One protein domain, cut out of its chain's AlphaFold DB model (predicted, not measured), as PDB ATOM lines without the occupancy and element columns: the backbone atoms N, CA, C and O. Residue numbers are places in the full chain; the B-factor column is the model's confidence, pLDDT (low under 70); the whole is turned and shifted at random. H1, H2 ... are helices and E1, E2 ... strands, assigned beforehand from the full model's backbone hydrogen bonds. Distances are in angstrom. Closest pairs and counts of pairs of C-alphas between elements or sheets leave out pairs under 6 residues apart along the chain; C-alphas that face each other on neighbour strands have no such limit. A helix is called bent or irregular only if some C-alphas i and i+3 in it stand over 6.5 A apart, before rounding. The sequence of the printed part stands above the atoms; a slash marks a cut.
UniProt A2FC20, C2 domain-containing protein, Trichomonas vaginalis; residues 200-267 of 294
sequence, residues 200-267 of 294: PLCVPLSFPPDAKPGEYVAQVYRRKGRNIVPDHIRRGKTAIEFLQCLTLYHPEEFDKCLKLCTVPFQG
ATOM      1  N   PRO A 200     159.457 156.429 149.724       67.00
ATOM      2  CA  PRO A 200     159.744 155.150 149.093       67.00
ATOM      3  C   PRO A 200     159.822 155.308 147.569       67.00
ATOM      4  O   PRO A 200     158.988 156.000 146.976       67.00
ATOM      5  N   LEU A 201     160.789 154.651 146.916       74.81
ATOM      6  CA  LEU A 201     160.942 154.626 145.448       74.81
ATOM      7  C   LEU A 201     159.870 153.757 144.771       74.81
ATOM      8  O   LEU A 201     160.145 152.923 143.915       74.81
ATOM      9  N   CYS A 202     158.636 153.949 145.202       79.31
ATOM     10  CA  CYS A 202     157.417 153.400 144.653       79.31
ATOM     11  C   CYS A 202     156.305 154.450 144.596       79.31
ATOM     12  O   CYS A 202     155.296 154.217 143.938       79.31
ATOM     13  N   VAL A 203     156.484 155.618 145.223       78.56
ATOM     14  CA  VAL A 203     155.480 156.684 145.232       78.56
ATOM     15  C   VAL A 203     155.590 157.506 143.947       78.56
ATOM     16  O   VAL A 203     156.674 158.001 143.623       78.56
ATOM     17  N   PRO A 204     154.497 157.670 143.186       73.56
ATOM     18  CA  PRO A 204     154.512 158.508 142.000       73.56
ATOM     19  C   PRO A 204     154.682 159.985 142.378       73.56
ATOM     20  O   PRO A 204     154.055 160.477 143.311       73.56
ATOM     21  N   LEU A 205     155.471 160.729 141.592       67.81
ATOM     22  CA  LEU A 205     155.584 162.193 141.737       67.81
ATOM     23  C   LEU A 205     154.236 162.905 141.542       67.81
ATOM     24  O   LEU A 205     154.009 163.988 142.069       67.81
ATOM     25  N   SER A 206     153.364 162.295 140.743       69.69
ATOM     26  CA  SER A 206     151.982 162.698 140.527       69.69
ATOM     27  C   SER A 206     151.187 161.482 140.076       69.69
ATOM     28  O   SER A 206     151.664 160.722 139.227       69.69
ATOM     29  N   PHE A 207     149.965 161.322 140.573       77.94
ATOM     30  CA  PHE A 207     149.073 160.283 140.069       77.94
ATOM     31  C   PHE A 207     148.697 160.529 138.594       77.94
ATOM     32  O   PHE A 207     148.530 161.690 138.199       77.94
ATOM     33  N   PRO A 208     148.550 159.465 137.774       80.44
ATOM     34  CA  PRO A 208     148.042 159.568 136.412       80.44
ATOM     35  C   PRO A 208     146.720 160.351 136.357       80.44
ATOM     36  O   PRO A 208     145.885 160.169 137.243       80.44
ATOM     37  N   PRO A 209     146.484 161.193 135.333       76.88
ATOM     38  CA  PRO A 209     145.248 161.979 135.223       76.88
ATOM     39  C   PRO A 209     143.964 161.141 135.154       76.88
ATOM     40  O   PRO A 209     142.881 161.641 135.439       76.88
ATOM     41  N   ASP A 210     144.080 159.880 134.740       81.94
ATOM     42  CA  ASP A 210     142.998 158.902 134.641       81.94
ATOM     43  C   ASP A 210     142.900 157.978 135.870       81.94
ATOM     44  O   ASP A 210     142.114 157.025 135.864       81.94
ATOM     45  N   ALA A 211     143.708 158.216 136.906       81.75
ATOM     46  CA  ALA A 211     143.651 157.458 138.146       81.75
ATOM     47  C   ALA A 211     142.405 157.843 138.955       81.75
ATOM     48  O   ALA A 211     142.046 159.018 139.065       81.75
ATOM     49  N   LYS A 212     141.721 156.841 139.506       83.69
ATOM     50  CA  LYS A 212     140.474 157.054 140.252       83.69
ATOM     51  C   LYS A 212     140.760 157.208 141.748       83.69
ATOM     52  O   LYS A 212     141.650 156.527 142.245       83.69
ATOM     53  N   PRO A 213     139.987 158.024 142.483       84.31
ATOM     54  CA  PRO A 213     139.985 158.014 143.944       84.31
ATOM     55  C   PRO A 213     139.992 156.602 144.543       84.31
ATOM     56  O   PRO A 213     139.203 155.750 144.128       84.31
ATOM     57  N   GLY A 214     140.894 156.354 145.493       80.75
ATOM     58  CA  GLY A 214     141.088 155.054 146.138       80.75
ATOM     59  C   GLY A 214     141.880 154.029 145.323       80.75
ATOM     60  O   GLY A 214     142.078 152.907 145.785       80.75
ATOM     61  N   GLU A 215     142.336 154.368 144.118       86.62
ATOM     62  CA  GLU A 215     143.170 153.474 143.321       86.62
ATOM     63  C   GLU A 215     144.610 153.424 143.845       86.62
ATOM     64  O   GLU A 215     145.207 154.453 144.153       86.62
ATOM     65  N   TYR A 216     145.197 152.226 143.881       90.62
ATOM     66  CA  TYR A 216     146.621 152.048 144.163       90.62
ATOM     67  C   TYR A 216     147.451 152.244 142.898       90.62
ATOM     68  O   TYR A 216     147.237 151.559 141.894       90.62
ATOM     69  N   VAL A 217     148.425 153.143 142.959       88.75
ATOM     70  CA  VAL A 217     149.323 153.504 141.866       88.75
ATOM     71  C   VAL A 217     150.747 153.583 142.405       88.75
ATOM     72  O   VAL A 217     151.067 154.470 143.189       88.75
ATOM     73  N   ALA A 218     151.611 152.685 141.935       90.00
ATOM     74  CA  ALA A 218     153.024 152.668 142.293       90.00
ATOM     75  C   ALA A 218     153.902 152.969 141.069       90.00
ATOM     76  O   ALA A 218     153.708 152.402 139.992       90.00
ATOM     77  N   GLN A 219     154.887 153.849 141.230       89.25
ATOM     78  CA  GLN A 219     155.884 154.171 140.217       89.25
ATOM     79  C   GLN A 219     157.103 153.262 140.368       89.25
ATOM     80  O   GLN A 219     157.788 153.290 141.382       89.25
ATOM     81  N   VAL A 220     157.423 152.496 139.329       87.56
ATOM     82  CA  VAL A 220     158.658 151.710 139.279       87.56
ATOM     83  C   VAL A 220     159.799 152.590 138.786       87.56
ATOM     84  O   VAL A 220     159.644 153.335 137.812       87.56
ATOM     85  N   TYR A 221     160.950 152.480 139.439       84.69
ATOM     86  CA  TYR A 221     162.174 153.179 139.072       84.69
ATOM     87  C   TYR A 221     163.263 152.200 138.665       84.69
ATOM     88  O   TYR A 221     163.344 151.091 139.189       84.69
ATOM     89  N   ARG A 222     164.139 152.636 137.760       83.69
ATOM     90  CA  ARG A 222     165.292 151.850 137.303       83.69
ATOM     91  C   ARG A 222     166.546 152.694 137.216       83.69
ATOM     92  O   ARG A 222     166.478 153.912 137.002       83.69
ATOM     93  N   ARG A 223     167.704 152.039 137.279       81.19
ATOM     94  CA  ARG A 223     168.968 152.697 136.945       81.19
ATOM     95  C   ARG A 223     169.087 152.919 135.435       81.19
ATOM     96  O   ARG A 223     168.859 152.027 134.618       81.19
ATOM     97  N   LYS A 224     169.495 154.131 135.056       77.62
ATOM     98  CA  LYS A 224     169.919 154.493 133.699       77.62
ATOM     99  C   LYS A 224     171.262 155.211 133.773       77.62
ATOM    100  O   LYS A 224     171.338 156.427 133.960       77.62
ATOM    101  N   GLY A 225     172.340 154.440 133.648       79.31
ATOM    102  CA  GLY A 225     173.688 154.932 133.922       79.31
ATOM    103  C   GLY A 225     173.837 155.282 135.403       79.31
ATOM    104  O   GLY A 225     173.637 154.429 136.258       79.31
ATOM    105  N   ARG A 226     174.170 156.543 135.703       70.06
ATOM    106  CA  ARG A 226     174.311 157.056 137.080       70.06
ATOM    107  C   ARG A 226     173.042 157.699 137.643       70.06
ATOM    108  O   ARG A 226     173.111 158.284 138.711       70.06
ATOM    109  N   ASN A 227     171.919 157.627 136.930       71.25
ATOM    110  CA  ASN A 227     170.660 158.246 137.340       71.25
ATOM    111  C   ASN A 227     169.620 157.175 137.681       71.25
ATOM    112  O   ASN A 227     169.624 156.100 137.079       71.25
ATOM    113  N   ILE A 228     168.699 157.506 138.586       74.56
ATOM    114  CA  ILE A 228     167.439 156.782 138.756       74.56
ATOM    115  C   ILE A 228     166.381 157.507 137.933       74.56
ATOM    116  O   ILE A 228     166.256 158.729 138.022       74.56
ATOM    117  N   VAL A 229     165.650 156.771 137.102       73.88
ATOM    118  CA  VAL A 229     164.593 157.342 136.261       73.88
ATOM    119  C   VAL A 229     163.287 156.573 136.452       73.88
ATOM    120  O   VAL A 229     163.339 155.355 136.656       73.88
ATOM    121  N   PRO A 230     162.127 157.255 136.377       79.88
ATOM    122  CA  PRO A 230     160.844 156.576 136.254       79.88
ATOM    123  C   PRO A 230     160.872 155.611 135.063       79.88
ATOM    124  O   PRO A 230     161.345 155.981 133.985       79.88
ATOM    125  N   ASP A 231     160.380 154.390 135.258       84.38
ATOM    126  CA  ASP A 231     160.266 153.372 134.211       84.38
ATOM    127  C   ASP A 231     158.807 153.199 133.776       84.38
ATOM    128  O   ASP A 231     158.403 153.704 132.731       84.38
ATOM    129  N   HIS A 232     157.995 152.538 134.600       89.56
ATOM    130  CA  HIS A 232     156.577 152.302 134.339       89.56
ATOM    131  C   HIS A 232     155.749 152.409 135.622       89.56
ATOM    132  O   HIS A 232     156.286 152.385 136.728       89.56
ATOM    133  N   ILE A 233     154.433 152.533 135.469       90.69
ATOM    134  CA  ILE A 233     153.480 152.601 136.580       90.69
ATOM    135  C   ILE A 233     152.767 151.255 136.714       90.69
ATOM    136  O   ILE A 233     152.355 150.660 135.717       90.69
ATOM    137  N   ARG A 234     152.594 150.797 137.953       92.12
ATOM    138  CA  ARG A 234     151.747 149.659 138.322       92.12
ATOM    139  C   ARG A 234     150.470 150.173 138.968       92.12
ATOM    140  O   ARG A 234     150.505 151.165 139.692       92.12
ATOM    141  N   ARG A 235     149.347 149.506 138.698       94.00
ATOM    142  CA  ARG A 235     148.011 149.921 139.157       94.00
ATOM    143  C   ARG A 235     147.262 148.772 139.822       94.00
ATOM    144  O   ARG A 235     147.478 147.600 139.483       94.00
ATOM    145  N   GLY A 236     146.371 149.105 140.751       92.12
ATOM    146  CA  GLY A 236     145.509 148.150 141.444       92.12
ATOM    147  C   GLY A 236     146.308 147.006 142.072       92.12
ATOM    148  O   GLY A 236     147.319 147.235 142.733       92.12
ATOM    149  N   LYS A 237     145.898 145.759 141.814       91.62
ATOM    150  CA  LYS A 237     146.530 144.563 142.396       91.62
ATOM    151  C   LYS A 237     148.036 144.475 142.121       91.62
ATOM    152  O   LYS A 237     148.804 144.158 143.019       91.62
ATOM    153  N   THR A 238     148.467 144.823 140.909       91.38
ATOM    154  CA  THR A 238     149.891 144.765 140.534       91.38
ATOM    155  C   THR A 238     150.751 145.793 141.270       91.38
ATOM    156  O   THR A 238     151.951 145.577 141.426       91.38
ATOM    157  N   ALA A 239     150.153 146.909 141.713       91.56
ATOM    158  CA  ALA A 239     150.821 147.878 142.574       91.56
ATOM    159  C   ALA A 239     150.988 147.301 143.981       91.56
ATOM    160  O   ALA A 239     152.088 147.332 144.513       91.56
ATOM    161  N   ILE A 240     149.931 146.699 144.535       90.31
ATOM    162  CA  ILE A 240     149.956 146.060 145.858       90.31
ATOM    163  C   ILE A 240     151.016 144.949 145.910       90.31
ATOM    164  O   ILE A 240     151.863 144.968 146.795       90.31
ATOM    165  N   GLU A 241     151.016 144.029 144.939       88.81
ATOM    166  CA  GLU A 241     151.998 142.932 144.856       88.81
ATOM    167  C   GLU A 241     153.437 143.471 144.787       88.81
ATOM    168  O   GLU A 241     154.338 142.960 145.446       88.81
ATOM    169  N   PHE A 242     153.657 144.553 144.033       87.50
ATOM    170  CA  PHE A 242     154.958 145.218 143.977       87.50
ATOM    171  C   PHE A 242     155.359 145.823 145.327       87.50
ATOM    172  O   PHE A 242     156.485 145.609 145.767       87.50
ATOM    173  N   LEU A 243     154.446 146.529 146.000       85.38
ATOM    174  CA  LEU A 243     154.695 147.093 147.327       85.38
ATOM    175  C   LEU A 243     155.028 145.998 148.348       85.38
ATOM    176  O   LEU A 243     155.992 146.155 149.085       85.38
ATOM    177  N   GLN A 244     154.315 144.867 148.329       85.94
ATOM    178  CA  GLN A 244     154.607 143.717 149.194       85.94
ATOM    179  C   GLN A 244     156.020 143.171 148.957       85.94
ATOM    180  O   GLN A 244     156.739 142.889 149.912       85.94
ATOM    181  N   CYS A 245     156.443 143.051 147.695       82.38
ATOM    182  CA  CYS A 245     157.807 142.632 147.375       82.38
ATOM    183  C   CYS A 245     158.858 143.641 147.859       82.38
ATOM    184  O   CYS A 245     159.916 143.230 148.331       82.38
ATOM    185  N   LEU A 246     158.588 144.946 147.743       79.25
ATOM    186  CA  LEU A 246     159.500 145.996 148.210       79.25
ATOM    187  C   LEU A 246     159.673 145.982 149.729       79.25
ATOM    188  O   LEU A 246     160.777 146.188 150.229       79.25
ATOM    189  N   THR A 247     158.591 145.724 150.455       77.75
ATOM    190  CA  THR A 247     158.562 145.759 151.918       77.75
ATOM    191  C   THR A 247     158.682 144.372 152.543       77.75
ATOM    192  O   THR A 247     158.414 144.220 153.728       77.75
ATOM    193  N   LEU A 248     159.101 143.351 151.783       78.19
ATOM    194  CA  LEU A 248     159.171 141.961 152.254       78.19
ATOM    195  C   LEU A 248     159.999 141.807 153.540       78.19
ATOM    196  O   LEU A 248     159.636 141.038 154.422       78.19
ATOM    197  N   TYR A 249     161.101 142.551 153.649       71.12
ATOM    198  CA  TYR A 249     161.997 142.531 154.813       71.12
ATOM    199  C   TYR A 249     161.710 143.642 155.835       71.12
ATOM    200  O   TYR A 249     162.370 143.695 156.867       71.12
ATOM    201  N   HIS A 250     160.749 144.519 155.533       71.81
ATOM    202  CA  HIS A 250     160.348 145.681 156.332       71.81
ATOM    203  C   HIS A 250     158.818 145.849 156.277       71.81
ATOM    204  O   HIS A 250     158.324 146.836 155.721       71.81
ATOM    205  N   PRO A 251     158.036 144.862 156.753       73.06
ATOM    206  CA  PRO A 251     156.578 144.865 156.618       73.06
ATOM    207  C   PRO A 251     155.911 146.082 157.277       73.06
ATOM    208  O   PRO A 251     154.844 146.502 156.836       73.06
ATOM    209  N   GLU A 252     156.552 146.697 158.271       75.06
ATOM    210  CA  GLU A 252     156.136 147.951 158.907       75.06
ATOM    211  C   GLU A 252     156.057 149.146 157.938       75.06
ATOM    212  O   GLU A 252     155.316 150.100 158.180       75.06
ATOM    213  N   GLU A 253     156.787 149.095 156.820       74.38
ATOM    214  CA  GLU A 253     156.782 150.136 155.790       74.38
ATOM    215  C   GLU A 253     155.671 149.937 154.749       74.38
ATOM    216  O   GLU A 253     155.381 150.855 153.976       74.38
ATOM    217  N   PHE A 254     155.023 148.766 154.725       82.56
ATOM    218  CA  PHE A 254     154.009 148.433 153.724       82.56
ATOM    219  C   PHE A 254     152.828 149.402 153.765       82.56
ATOM    220  O   PHE A 254     152.504 150.007 152.744       82.56
ATOM    221  N   ASP A 255     152.237 149.614 154.942       79.88
ATOM    222  CA  ASP A 255     151.061 150.478 155.096       79.88
ATOM    223  C   ASP A 255     151.373 151.938 154.748       79.88
ATOM    224  O   ASP A 255     150.555 152.628 154.133       79.88
ATOM    225  N   LYS A 256     152.589 152.402 155.069       80.00
ATOM    226  CA  LYS A 256     153.068 153.740 154.691       80.00
ATOM    227  C   LYS A 256     153.168 153.869 153.173       80.00
ATOM    228  O   LYS A 256     152.619 154.811 152.599       80.00
ATOM    229  N   CYS A 257     153.820 152.910 152.512       80.31
ATOM    230  CA  CYS A 257     153.935 152.885 151.055       80.31
ATOM    231  C   CYS A 257     152.561 152.802 150.386       80.31
ATOM    232  O   CYS A 257     152.306 153.513 149.416       80.31
ATOM    233  N   LEU A 258     151.669 151.966 150.920       84.62
ATOM    234  CA  LEU A 258     150.319 151.770 150.410       84.62
ATOM    235  C   LEU A 258     149.511 153.069 150.491       84.62
ATOM    236  O   LEU A 258     148.946 153.488 149.480       84.62
ATOM    237  N   LYS A 259     149.530 153.758 151.641       82.44
ATOM    238  CA  LYS A 259     148.883 155.067 151.834       82.44
ATOM    239  C   LYS A 259     149.413 156.102 150.839       82.44
ATOM    240  O   LYS A 259     148.623 156.746 150.154       82.44
ATOM    241  N   LEU A 260     150.736 156.208 150.697       80.31
ATOM    242  CA  LEU A 260     151.376 157.150 149.767       80.31
ATOM    243  C   LEU A 260     151.103 156.825 148.290       80.31
ATOM    244  O   LEU A 260     151.074 157.725 147.457       80.31
ATOM    245  N   CYS A 261     150.879 155.553 147.965       86.31
ATOM    246  CA  CYS A 261     150.531 155.096 146.621       86.31
ATOM    247  C   CYS A 261     149.014 155.069 146.365       86.31
ATOM    248  O   CYS A 261     148.599 154.616 145.300       86.31
ATOM    249  N   THR A 262     148.173 155.518 147.301       87.69
ATOM    250  CA  THR A 262     146.712 155.551 147.126       87.69
ATOM    251  C   THR A 262     146.264 156.925 146.639       87.69
ATOM    252  O   THR A 262     146.588 157.944 147.248       87.69
ATOM    253  N   VAL A 263     145.479 156.961 145.563       82.06
ATOM    254  CA  VAL A 263     144.891 158.203 145.041       82.06
ATOM    255  C   VAL A 263     143.883 158.766 146.064       82.06
ATOM    256  O   VAL A 263     142.955 158.047 146.442       82.06
ATOM    257  N   PRO A 264     144.011 160.032 146.507       77.06
ATOM    258  CA  PRO A 264     143.136 160.617 147.528       77.06
ATOM    259  C   PRO A 264     141.680 160.802 147.053       77.06
ATOM    260  O   PRO A 264     141.417 160.944 145.856       77.06
ATOM    261  N   PHE A 265     140.724 160.804 147.995       63.53
ATOM    262  CA  PHE A 265     139.278 160.877 147.708       63.53
ATOM    263  C   PHE A 265     138.693 162.291 147.586       63.53
ATOM    264  O   PHE A 265     137.653 162.457 146.945       63.53
ATOM    265  N   GLN A 266     139.329 163.309 148.167       52.00
ATOM    266  CA  GLN A 266     138.859 164.697 148.112       52.00
ATOM    267  C   GLN A 266     139.722 165.514 147.142       52.00
ATOM    268  O   GLN A 266     140.941 165.406 147.125       52.00
ATOM    269  N   GLY A 267     139.054 166.254 146.258       43.28
ATOM    270  CA  GLY A 267     139.623 166.771 145.018       43.28
ATOM    271  C   GLY A 267     140.719 167.839 145.128       43.28
ATOM    272  O   GLY A 267     140.814 168.592 146.088       43.28
TER     273      GLY A 267
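AT A GLANCE: This is residues 200 to 267 of the 294 residues of the protein "C2 domain-containing protein" of Trichomonas vaginalis (UniProt A2FC20). A long, twisted two-stranded hairpin, E1 and E2, has a short helical hairpin, H1 and H2, packed by H1 near the end where E1 begins and E2 ends; the strands' turn at residues 225 to 226 lies far from the helices. Residues 200 to 216, a long stretch with no named element, lead into E1. The printed part has 68 residues with two named strands, then two named helices, in the order E1, E2, H1, H2; the two-stranded sheet is antiparallel and the class is mixed, helices and strands. The whole is compact, with a radius of gyration of the C-alphas of 12.1 A and spans of 38 by 27 by 17 A.

HOW THE PARTS SIT: E1, residues 217 to 224, and E2, residues 227 to 235, form an antiparallel hairpin, with 152 degrees between their directions. N 220 and O 232 are 2.8 A apart, and N 229 and O 222 are 3.0 A apart, both within hydrogen-bond range. The closest C-alphas of E1 and H1, residues 237 to 246, are those of Ala 218 and Ala 239, 5.3 A apart. H1 and H2, residues 251 to 260, touch as a helical hairpin, closest at the C-alphas of Gln 244 and Phe 254, 6.6 A; they run opposite ways at a steep tilt of 43 degrees. E1 and H2 are near each other, while E2 and H2 are apart. Every O i to N i+4 pair is within hydrogen-bond range in H1, and 4 of 6 in H2.

IN THESE COORDINATES: E1 is 22.2 A long and begins at C-alpha 217, (149.323, 153.504, 141.866). E2 is 24.2 A long, H1 14.3 A and H2 15.0 A. H2 ends at C-alpha 260, (151.376, 157.150, 149.767); it is irregular, but only just: C-alphas 252 and 255 are 6.8 A apart.

THE WHOLE: The two C-alphas farthest apart are those of Gly 225 and Gln 266, 38.9 A. The printed part has no cut, and its three links between named elements are tight. Mean pLDDT of the printed part is 80.4; residues 200, 205 to 206 and 265 to 267 are under 70.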